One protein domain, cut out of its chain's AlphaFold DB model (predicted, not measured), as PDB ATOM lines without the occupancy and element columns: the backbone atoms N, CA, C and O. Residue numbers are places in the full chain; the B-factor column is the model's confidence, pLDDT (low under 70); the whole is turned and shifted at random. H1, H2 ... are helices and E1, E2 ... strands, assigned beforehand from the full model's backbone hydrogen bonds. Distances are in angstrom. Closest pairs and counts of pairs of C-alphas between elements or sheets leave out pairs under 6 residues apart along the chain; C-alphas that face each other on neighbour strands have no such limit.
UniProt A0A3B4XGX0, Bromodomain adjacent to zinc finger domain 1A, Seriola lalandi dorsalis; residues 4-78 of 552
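What this domain is: This is residues 4 to 78 of the 552 residues of the protein "Bromodomain adjacent to zinc finger domain 1A" of Seriola lalandi dorsalis (UniProt A0A3B4XGX0). Picture a loose, elongated body: a small two-strand hairpin, E1 and E2, sits beside helix H1, and the longer helix H2 meets one end of H1 at a corner and points away. A long unnamed stretch, residues 4 to 24, runs along the body and folds back near Asp 21 to enter E1, while short strand E3 lies between the two helices along the chain. The printed part has 75 residues, with two named helices and three named strands in the order E1, E2, H1, E3, H2, and the one sheet, E1 - E2, is antiparallel. The class is mixed, helices and strands, though under half of the residues are in named elements. The whole is loose, with a radius of gyration of the C-alphas of 14.4 A and spans of 42 by 26 by 17 A.

How they stand to each other: Start at the sheet, where E1, residues 25 to 27, and E2, residues 32 to 34, form an antiparallel hairpin at 156 degrees between their directions. Look there for N 25 and O 34, and for N 27 and O 32, each pair 2.9 A apart and within hydrogen-bond range. Next find H1, residues 38 to 47; its closest C-alphas to E1 are those of Phe 39 and Phe 25, 6.3 A apart. From H1 go on to H2, residues 63 to 78: the two touch only at their ends, H2 with residues 63 to 64 alone, and the closest C-alphas are those of Cys 46 and Tyr 63, 4.9 A apart. Their lines stand at a steep tilt of 55 degrees, the same way. E3, residues 59 to 61, pairs with no named strand, but residues 51 to 52 pair with it, antiparallel. E3 and H2 meet only through their link, while H1 and E3 are only just apart, closest 8.5 A. H2 is apart from E1 and E2. In H1 and H2 every O i to N i+4 pair is within hydrogen-bond range.

Where its parts are: Find C-alpha 25 at (18.861, -23.007, -25.690), where E1 begins; E1, residues 25 to 27, is 6.6 A long, and E2, residues 32 to 34, is 6.8 A. At C-alpha 38, (12.712, -16.658, -27.409), H1 begins and runs 14.4 A to residue 47. E3, residues 59 to 61, is 5.5 A long. H2 runs 22.5 A from residue 63 to C-alpha 78 at (13.835, -36.810, -58.304).

The domain as a whole: The two C-alphas farthest apart are those of Asp 21 and Leu 77, at 42.5 A. The printed part has no cut. The link from H1 to E3 is long, with 11 residues; the other three links are tight. The mean pLDDT of the printed part is 91.1, and no printed residue is under 70.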
ATOM      1  N   LEU A   4       5.942 -20.198 -43.187       94.62
ATOM      2  CA  LEU A   4       5.186 -19.713 -42.034       94.62
ATOM      3  C   LEU A   4       4.113 -18.733 -42.519       94.62
ATOM      4  O   LEU A   4       4.439 -17.770 -43.213       94.62
ATOM      5  N   HIS A   5       2.834 -18.976 -42.212       90.62
ATOM      6  CA  HIS A   5       1.722 -18.142 -42.700       90.62
ATOM      7  C   HIS A   5       1.762 -17.906 -44.231       90.62
ATOM      8  O   HIS A   5       1.427 -16.831 -44.730       90.62
ATOM      9  N   ARG A   6       2.208 -18.923 -44.990       88.75
ATOM     10  CA  ARG A   6       2.458 -18.899 -46.452       88.75
ATOM     11  C   ARG A   6       3.563 -17.934 -46.931       88.75
ATOM     12  O   ARG A   6       3.773 -17.830 -48.138       88.75
ATOM     13  N   LYS A   7       4.306 -17.281 -46.032       92.38
ATOM     14  CA  LYS A   7       5.499 -16.466 -46.330       92.38
ATOM     15  C   LYS A   7       6.778 -17.290 -46.143       92.38
ATOM     16  O   LYS A   7       6.779 -18.287 -45.428       92.38
ATOM     17  N   ALA A   8       7.876 -16.894 -46.787       91.62
ATOM     18  CA  ALA A   8       9.161 -17.575 -46.621       91.62
ATOM     19  C   ALA A   8       9.689 -17.400 -45.186       91.62
ATOM     20  O   ALA A   8       9.915 -16.275 -44.748       91.62
ATOM     21  N   PHE A   9       9.888 -18.505 -44.465       93.56
ATOM     22  CA  PHE A   9      10.490 -18.481 -43.133       93.56
ATOM     23  C   PHE A   9      12.015 -18.392 -43.232       93.56
ATOM     24  O   PHE A   9      12.655 -19.193 -43.922       93.56
ATOM     25  N   ILE A  10      12.579 -17.421 -42.520       91.25
ATOM     26  CA  ILE A  10      14.015 -17.178 -42.405       91.25
ATOM     27  C   ILE A  10      14.409 -17.549 -40.978       91.25
ATOM     28  O   ILE A  10      13.815 -17.041 -40.029       91.25
ATOM     29  N   ARG A  11      15.399 -18.432 -40.837       91.19
ATOM     30  CA  ARG A  11      15.986 -18.748 -39.534       91.19
ATOM     31  C   ARG A  11      16.849 -17.576 -39.056       91.19
ATOM     32  O   ARG A  11      17.576 -16.987 -39.863       91.19
ATOM     33  N   GLN A  12      16.798 -17.275 -37.763       90.00
ATOM     34  CA  GLN A  12      17.806 -16.475 -37.078       90.00
ATOM     35  C   GLN A  12      19.193 -17.118 -37.276       90.00
ATOM     36  O   GLN A  12      19.326 -18.317 -37.539       90.00
ATOM     37  N   ARG A  13      20.244 -16.303 -37.181       89.81
ATOM     38  CA  ARG A  13      21.633 -16.783 -37.153       89.81
ATOM     39  C   ARG A  13      22.068 -16.919 -35.690       89.81
ATOM     40  O   ARG A  13      21.593 -16.122 -34.886       89.81
ATOM     41  N   PRO A  14      22.978 -17.852 -35.352       88.00
ATOM     42  CA  PRO A  14      23.613 -17.868 -34.037       88.00
ATOM     43  C   PRO A  14      24.210 -16.493 -33.681       88.00
ATOM     44  O   PRO A  14      24.679 -15.802 -34.599       88.00
ATOM     45  N   PRO A  15      24.235 -16.100 -32.393       88.50
ATOM     46  CA  PRO A  15      24.936 -14.896 -31.949       88.50
ATOM     47  C   PRO A  15      26.395 -14.906 -32.423       88.50
ATOM     48  O   PRO A  15      27.075 -15.930 -32.358       88.50
ATOM     49  N   ALA A  16      26.876 -13.773 -32.942       88.81
ATOM     50  CA  ALA A  16      28.208 -13.680 -33.552       88.81
ATOM     51  C   ALA A  16      29.357 -13.726 -32.524       88.81
ATOM     52  O   ALA A  16      30.515 -13.907 -32.893       88.81
ATOM     53  N   ASP A  17      29.015 -13.546 -31.253       92.69
ATOM     54  CA  ASP A  17      29.867 -13.486 -30.068       92.69
ATOM     55  C   ASP A  17      29.673 -14.696 -29.127       92.69
ATOM     56  O   ASP A  17      30.189 -14.691 -28.012       92.69
ATOM     57  N   LEU A  18      28.932 -15.721 -29.569       90.75
ATOM     58  CA  LEU A  18      28.687 -16.966 -28.831       90.75
ATOM     59  C   LEU A  18      30.007 -17.681 -28.490       90.75
ATOM     60  O   LEU A  18      30.782 -18.004 -29.399       90.75
ATOM     61  N   ARG A  19      30.259 -17.973 -27.207       91.19
ATOM     62  CA  ARG A  19      31.469 -18.720 -26.810       91.19
ATOM     63  C   ARG A  19      31.310 -20.240 -27.008       91.19
ATOM     64  O   ARG A  19      30.191 -20.745 -26.951       91.19
ATOM     65  N   PRO A  20      32.409 -21.006 -27.178       88.56
ATOM     66  CA  PRO A  20      32.354 -22.472 -27.276       88.56
ATOM     67  C   PRO A  20      31.893 -23.185 -25.993       88.56
ATOM     68  O   PRO A  20      31.556 -24.364 -26.043       88.56
ATOM     69  N   ASP A  21      31.941 -22.485 -24.861       91.25
ATOM     70  CA  ASP A  21      31.637 -22.938 -23.501       91.25
ATOM     71  C   ASP A  21      30.404 -22.228 -22.903       91.25
ATOM     72  O   ASP A  21      30.233 -22.190 -21.688       91.25
ATOM     73  N   GLU A  22      29.576 -21.608 -23.746       92.94
ATOM     74  CA  GLU A  22      28.397 -20.844 -23.332       92.94
ATOM     75  C   GLU A  22      27.131 -21.715 -23.335       92.94
ATOM     76  O   GLU A  22      26.792 -22.328 -24.350       92.94
ATOM     77  N   GLU A  23      26.418 -21.758 -22.209       91.94
ATOM     78  CA  GLU A  23      25.142 -22.469 -22.091       91.94
ATOM     79  C   GLU A  23      24.032 -21.706 -22.827       91.94
ATOM     80  O   GLU A  23      23.849 -20.503 -22.638       91.94
ATOM     81  N   VAL A  24      23.309 -22.402 -23.711       93.75
ATOM     82  CA  VAL A  24      22.319 -21.808 -24.622       93.75
ATOM     83  C   VAL A  24      21.194 -22.778 -24.966       93.75
ATOM     84  O   VAL A  24      21.394 -23.990 -25.078       93.75
ATOM     85  N   PHE A  25      20.011 -22.232 -25.241       92.19
ATOM     86  CA  PHE A  25      18.861 -23.007 -25.690       92.19
ATOM     87  C   PHE A  25      18.974 -23.326 -27.190       92.19
ATOM     88  O   PHE A  25      19.039 -22.431 -28.036       92.19
ATOM     89  N   LEU A  26      18.973 -24.616 -27.541       91.38
ATOM     90  CA  LEU A  26      19.071 -25.097 -28.924       91.38
ATOM     91  C   LEU A  26      17.726 -25.650 -29.410       91.38
ATOM     92  O   LEU A  26      17.310 -26.743 -29.016       91.38
ATOM     93  N   CYS A  27      17.085 -24.971 -30.365       90.69
ATOM     94  CA  CYS A  27      15.924 -25.529 -31.054       90.69
ATOM     95  C   CYS A  27      16.374 -26.656 -31.998       90.69
ATOM     96  O   CYS A  27      16.718 -26.424 -33.158       90.69
ATOM     97  N   LYS A  28      16.353 -27.901 -31.501       87.81
ATOM     98  CA  LYS A  28      16.781 -29.129 -32.206       87.81
ATOM     99  C   LYS A  28      16.130 -29.308 -33.593       87.81
ATOM    100  O   LYS A  28      16.702 -29.964 -34.457       87.81
ATOM    101  N   ILE A  29      14.950 -28.716 -33.805       89.00
ATOM    102  CA  ILE A  29      14.128 -28.810 -35.024       89.00
ATOM    103  C   ILE A  29      14.572 -27.823 -36.120       89.00
ATOM    104  O   ILE A  29      14.583 -28.167 -37.307       89.00
ATOM    105  N   THR A  30      14.936 -26.590 -35.754       90.38
ATOM    106  CA  THR A  30      15.391 -25.561 -36.705       90.38
ATOM    107  C   THR A  30      16.908 -25.366 -36.703       90.38
ATOM    108  O   THR A  30      17.432 -24.753 -37.632       90.38
ATOM    109  N   HIS A  31      17.626 -25.929 -35.732       90.31
ATOM    110  CA  HIS A  31      19.040 -25.662 -35.448       90.31
ATOM    111  C   HIS A  31      19.324 -24.165 -35.221       90.31
ATOM    112  O   HIS A  31      20.326 -23.630 -35.694       90.31
ATOM    113  N   GLU A  32      18.407 -23.488 -34.531       93.38
ATOM    114  CA  GLU A  32      18.556 -22.104 -34.071       93.38
ATOM    115  C   GLU A  32      18.971 -22.085 -32.594       93.38
ATOM    116  O   GLU A  32      18.564 -22.961 -31.828       93.38
ATOM    117  N   ILE A  33      19.797 -21.105 -32.221       93.12
ATOM    118  CA  ILE A  33      20.417 -20.971 -30.896       93.12
ATOM    119  C   ILE A  33      19.933 -19.668 -30.264       93.12
ATOM    120  O   ILE A  33      20.028 -18.619 -30.901       93.12
ATOM    121  N   PHE A  34      19.472 -19.742 -29.018       92.44
ATOM    122  CA  PHE A  34      18.905 -18.628 -28.260       92.44
ATOM    123  C   PHE A  34      19.603 -18.497 -26.900       92.44
ATOM    124  O   PHE A  34      19.924 -19.496 -26.256       92.44
ATOM    125  N   ARG A  35      19.805 -17.255 -26.448       89.69
ATOM    126  CA  ARG A  35      20.308 -16.912 -25.100       89.69
ATOM    127  C   ARG A  35      19.186 -16.607 -24.098       89.69
ATOM    128  O   ARG A  35      19.450 -16.326 -22.938       89.69
ATOM    129  N   THR A  36      17.946 -16.590 -24.574       85.81
ATOM    130  CA  THR A  36      16.748 -16.128 -23.868       85.81
ATOM    131  C   THR A  36      15.570 -17.039 -24.209       85.81
ATOM    132  O   THR A  36      15.630 -17.837 -25.151       85.81
ATOM    133  N   TYR A  37      14.462 -16.866 -23.490       80.38
ATOM    134  CA  TYR A  37      13.223 -17.621 -23.680       80.38
ATOM    135  C   TYR A  37      12.493 -17.380 -25.027       80.38
ATOM    136  O   TYR A  37      11.480 -18.024 -25.286       80.38
ATOM    137  N   GLU A  38      13.067 -16.607 -25.968       82.06
ATOM    138  CA  GLU A  38      12.712 -16.658 -27.409       82.06
ATOM    139  C   GLU A  38      12.729 -18.101 -27.975       82.06
ATOM    140  O   GLU A  38      12.061 -18.415 -28.965       82.06
ATOM    141  N   PHE A  39      13.479 -19.006 -27.336       87.94
ATOM    142  CA  PHE A  39      13.435 -20.444 -27.593       87.94
ATOM    143  C   PHE A  39      12.031 -21.063 -27.440       87.94
ATOM    144  O   PHE A  39      11.650 -21.906 -28.263       87.94
ATOM    145  N   PHE A  40      11.255 -20.660 -26.429       82.06
ATOM    146  CA  PHE A  40       9.908 -21.186 -26.208       82.06
ATOM    147  C   PHE A  40       8.942 -20.661 -27.269       82.06
ATOM    148  O   PHE A  40       8.277 -21.475 -27.915       82.06
ATOM    149  N   GLU A  41       8.979 -19.357 -27.587       85.12
ATOM    150  CA  GLU A  41       8.264 -18.807 -28.751       85.12
ATOM    151  C   GLU A  41       8.580 -19.607 -30.021       85.12
ATOM    152  O   GLU A  41       7.680 -19.981 -30.776       85.12
ATOM    153  N   ARG A  42       9.862 -19.924 -30.264       91.75
ATOM    154  CA  ARG A  42      10.268 -20.705 -31.437       91.75
ATOM    155  C   ARG A  42       9.694 -22.116 -31.436       91.75
ATOM    156  O   ARG A  42       9.319 -22.612 -32.499       91.75
ATOM    157  N   THR A  43       9.649 -22.758 -30.278       87.44
ATOM    158  CA  THR A  43       9.188 -24.140 -30.124       87.44
ATOM    159  C   THR A  43       7.671 -24.230 -30.291       87.44
ATOM    160  O   THR A  43       7.200 -25.004 -31.131       87.44
ATOM    161  N   ILE A  44       6.913 -23.343 -29.636       84.81
ATOM    162  CA  ILE A  44       5.462 -23.175 -29.823       84.81
ATOM    163  C   ILE A  44       5.149 -22.868 -31.295       84.81
ATOM    164  O   ILE A  44       4.291 -23.513 -31.905       84.81
ATOM    165  N   LEU A  45       5.895 -21.948 -31.917       89.62
ATOM    166  CA  LEU A  45       5.745 -21.598 -33.330       89.62
ATOM    167  C   LEU A  45       5.998 -22.794 -34.258       89.62
ATOM    168  O   LEU A  45       5.295 -22.942 -35.255       89.62
ATOM    169  N   CYS A  46       6.974 -23.658 -33.959       90.81
ATOM    170  CA  CYS A  46       7.269 -24.854 -34.756       90.81
ATOM    171  C   CYS A  46       6.200 -25.950 -34.627       90.81
ATOM    172  O   CYS A  46       5.933 -26.642 -35.613       90.81
ATOM    173  N   ASN A  47       5.580 -26.085 -33.453       89.44
ATOM    174  CA  ASN A  47       4.527 -27.068 -33.185       89.44
ATOM    175  C   ASN A  47       3.134 -26.588 -33.642       89.44
ATOM    176  O   ASN A  47       2.300 -27.401 -34.031       89.44
ATOM    177  N   SER A  48       2.901 -25.275 -33.690       89.69
ATOM    178  CA  SER A  48       1.666 -24.660 -34.196       89.69
ATOM    179  C   SER A  48       1.355 -25.043 -35.651       89.69
ATOM    180  O   SER A  48       2.238 -25.032 -36.508       89.69
ATOM    181  N   LEU A  49       0.077 -25.262 -35.988       93.62
ATOM    182  CA  LEU A  49      -0.384 -25.674 -37.334       93.62
ATOM    183  C   LEU A  49      -0.328 -24.567 -38.423       93.62
ATOM    184  O   LEU A  49      -0.966 -24.661 -39.475       93.62
ATOM    185  N   VAL A  50       0.454 -23.510 -38.195       93.31
ATOM    186  CA  VAL A  50       0.568 -22.302 -39.036       93.31
ATOM    187  C   VAL A  50       1.479 -22.466 -40.262       93.31
ATOM    188  O   VAL A  50       1.621 -21.540 -41.074       93.31
ATOM    189  N   TRP A  51       2.108 -23.633 -40.428       96.81
ATOM    190  CA  TRP A  51       3.039 -23.886 -41.524       96.81
ATOM    191  C   TRP A  51       2.352 -24.389 -42.784       96.81
ATOM    192  O   TRP A  51       1.238 -24.921 -42.807       96.81
ATOM    193  N   SER A  52       3.080 -24.239 -43.885       96.19
ATOM    194  CA  SER A  52       2.744 -24.856 -45.155       96.19
ATOM    195  C   SER A  52       3.995 -25.319 -45.892       96.19
ATOM    196  O   SER A  52       5.035 -24.664 -45.886       96.19
ATOM    197  N   CYS A  53       3.916 -26.479 -46.536       94.88
ATOM    198  CA  CYS A  53       5.014 -27.019 -47.332       94.88
ATOM    199  C   CYS A  53       5.164 -26.202 -48.621       94.88
ATOM    200  O   CYS A  53       4.227 -26.153 -49.420       94.88
ATOM    201  N   ALA A  54       6.335 -25.604 -48.866       91.69
ATOM    202  CA  ALA A  54       6.546 -24.737 -50.031       91.69
ATOM    203  C   ALA A  54       6.294 -25.466 -51.367       91.69
ATOM    204  O   ALA A  54       5.758 -24.890 -52.314       91.69
ATOM    205  N   LEU A  55       6.638 -26.757 -51.430       90.50
ATOM    206  CA  LEU A  55       6.560 -27.562 -52.650       90.50
ATOM    207  C   LEU A  55       5.144 -28.079 -52.942       90.50
ATOM    208  O   LEU A  55       4.669 -27.952 -54.066       90.50
ATOM    209  N   THR A  56       4.432 -28.629 -51.954       88.81
ATOM    210  CA  THR A  56       3.052 -29.117 -52.164       88.81
ATOM    211  C   THR A  56       2.031 -27.980 -52.074       88.81
ATOM    212  O   THR A  56       1.058 -27.934 -52.832       88.81
ATOM    213  N   GLY A  57       2.264 -26.999 -51.201       88.19
ATOM    214  CA  GLY A  57       1.282 -26.012 -50.748       88.19
ATOM    215  C   GLY A  57       0.190 -26.583 -49.847       88.19
ATOM    216  O   GLY A  57      -0.854 -25.949 -49.727       88.19
ATOM    217  N   ARG A  58       0.389 -27.767 -49.246       90.44
ATOM    218  CA  ARG A  58      -0.429 -28.193 -48.102       90.44
ATOM    219  C   ARG A  58      -0.121 -27.251 -46.934       90.44
ATOM    220  O   ARG A  58       1.052 -27.024 -46.644       90.44
ATOM    221  N   ALA A  59      -1.166 -26.707 -46.324       93.50
ATOM    222  CA  ALA A  59      -1.145 -25.862 -45.129       93.50
ATOM    223  C   ALA A  59      -1.931 -26.555 -44.004       93.50
ATOM    224  O   ALA A  59      -2.569 -27.575 -44.278       93.50
ATOM    225  N   GLY A  60      -1.893 -26.010 -42.785       91.38
ATOM    226  CA  GLY A  60      -2.419 -26.710 -41.609       91.38
ATOM    227  C   GLY A  60      -1.467 -27.838 -41.225       91.38
ATOM    228  O   GLY A  60      -1.844 -29.005 -41.297       91.38
ATOM    229  N   LEU A  61      -0.204 -27.479 -40.987       94.56
ATOM    230  CA  LEU A  61       0.914 -28.385 -40.719       94.56
ATOM    231  C   LEU A  61       1.792 -27.807 -39.609       94.56
ATOM    232  O   LEU A  61       1.931 -26.584 -39.522       94.56
ATOM    233  N   THR A  62       2.467 -28.673 -38.857       95.31
ATOM    234  CA  THR A  62       3.629 -28.279 -38.037       95.31
ATOM    235  C   THR A  62       4.864 -28.019 -38.915       95.31
ATOM    236  O   THR A  62       4.894 -28.357 -40.108       95.31
ATOM    237  N   TYR A  63       5.933 -27.459 -38.340       95.06
ATOM    238  CA  TYR A  63       7.208 -27.280 -39.042       95.06
ATOM    239  C   TYR A  63       7.773 -28.617 -39.537       95.06
ATOM    240  O   TYR A  63       8.148 -28.739 -40.708       95.06
ATOM    241  N   LEU A  64       7.805 -29.633 -38.666       95.06
ATOM    242  CA  LEU A  64       8.335 -30.960 -38.988       95.06
ATOM    243  C   LEU A  64       7.516 -31.645 -40.085       95.06
ATOM    244  O   LEU A  64       8.094 -32.164 -41.042       95.06
ATOM    245  N   GLU A  65       6.184 -31.578 -40.023       95.50
ATOM    246  CA  GLU A  65       5.330 -32.091 -41.098       95.50
ATOM    247  C   GLU A  65       5.559 -31.362 -42.428       95.50
ATOM    248  O   GLU A  65       5.537 -31.983 -43.495       95.50
ATOM    249  N   ALA A  66       5.791 -30.046 -42.397       96.12
ATOM    250  CA  ALA A  66       6.084 -29.268 -43.594       96.12
ATOM    251  C   ALA A  66       7.463 -29.619 -44.187       96.12
ATOM    252  O   ALA A  66       7.570 -29.759 -45.411       96.12
ATOM    253  N   VAL A  67       8.494 -29.836 -43.357       94.75
ATOM    254  CA  VAL A  67       9.813 -30.349 -43.786       94.75
ATOM    255  C   VAL A  67       9.684 -31.749 -44.391       94.75
ATOM    256  O   VAL A  67      10.205 -32.004 -45.478       94.75
ATOM    257  N   GLU A  68       8.955 -32.645 -43.737       95.62
ATOM    258  CA  GLU A  68       8.745 -34.022 -44.188       95.62
ATOM    259  C   GLU A  68       7.910 -34.076 -45.482       95.62
ATOM    260  O   GLU A  68       8.216 -34.829 -46.412       95.62
ATOM    261  N   SER A  69       6.909 -33.201 -45.615       94.94
ATOM    262  CA  SER A  69       6.163 -32.996 -46.860       94.94
ATOM    263  C   SER A  69       7.068 -32.484 -47.987       94.94
ATOM    264  O   SER A  69       6.966 -32.970 -49.116       94.94
ATOM    265  N   GLU A  70       7.997 -31.559 -47.708       94.12
ATOM    266  CA  GLU A  70       9.012 -31.143 -48.683       94.12
ATOM    267  C   GLU A  70       9.960 -32.284 -49.059       94.12
ATOM    268  O   GLU A  70      10.296 -32.425 -50.235       94.12
ATOM    269  N   ARG A  71      10.398 -33.103 -48.095       94.50
ATOM    270  CA  ARG A  71      11.300 -34.239 -48.337       94.50
ATOM    271  C   ARG A  71      10.648 -35.261 -49.271       94.50
ATOM    272  O   ARG A  71      11.241 -35.620 -50.290       94.50
ATOM    273  N   ARG A  72       9.400 -35.650 -48.989       93.31
ATOM    274  CA  ARG A  72       8.589 -36.538 -49.846       93.31
ATOM    275  C   ARG A  72       8.364 -35.934 -51.240       93.31
ATOM    276  O   ARG A  72       8.488 -36.637 -52.243       93.31
ATOM    277  N   ALA A  73       8.092 -34.629 -51.331       92.00
ATOM    278  CA  ALA A  73       7.928 -33.933 -52.610       92.00
ATOM    279  C   ALA A  73       9.219 -33.927 -53.452       92.00
ATOM    280  O   ALA A  73       9.166 -34.253 -54.638       92.00
ATOM    281  N   LYS A  74      10.380 -33.638 -52.842       91.62
ATOM    282  CA  LYS A  74      11.702 -33.698 -53.500       91.62
ATOM    283  C   LYS A  74      11.988 -35.099 -54.044       91.62
ATOM    284  O   LYS A  74      12.348 -35.224 -55.210       91.62
ATOM    285  N   GLN A  75      11.743 -36.149 -53.257       91.38
ATOM    286  CA  GLN A  75      11.929 -37.540 -53.697       91.38
ATOM    287  C   GLN A  75      10.984 -37.931 -54.852       91.38
ATOM    288  O   GLN A  75      11.397 -38.620 -55.787       91.38
ATOM    289  N   SER A  76       9.735 -37.449 -54.851       90.19
ATOM    290  CA  SER A  76       8.773 -37.689 -55.945       90.19
ATOM    291  C   SER A  76       9.152 -36.983 -57.258       90.19
ATOM    292  O   SER A  76       8.868 -37.507 -58.340       90.19
ATOM    293  N   LEU A  77       9.821 -35.825 -57.164       88.31
ATOM    294  CA  LEU A  77      10.376 -35.070 -58.296       88.31
ATOM    295  C   LEU A  77      11.698 -35.666 -58.812       88.31
ATOM    296  O   LEU A  77      11.875 -35.791 -60.019       88.31
ATOM    297  N   GLN A  78      12.599 -36.104 -57.926       89.00
ATOM    298  CA  GLN A  78      13.835 -36.810 -58.304       89.00
ATOM    299  C   GLN A  78      13.543 -38.128 -59.038       89.00
ATOM    300  O   GLN A  78      14.226 -38.470 -59.997       89.00
TER     301      GLN A  78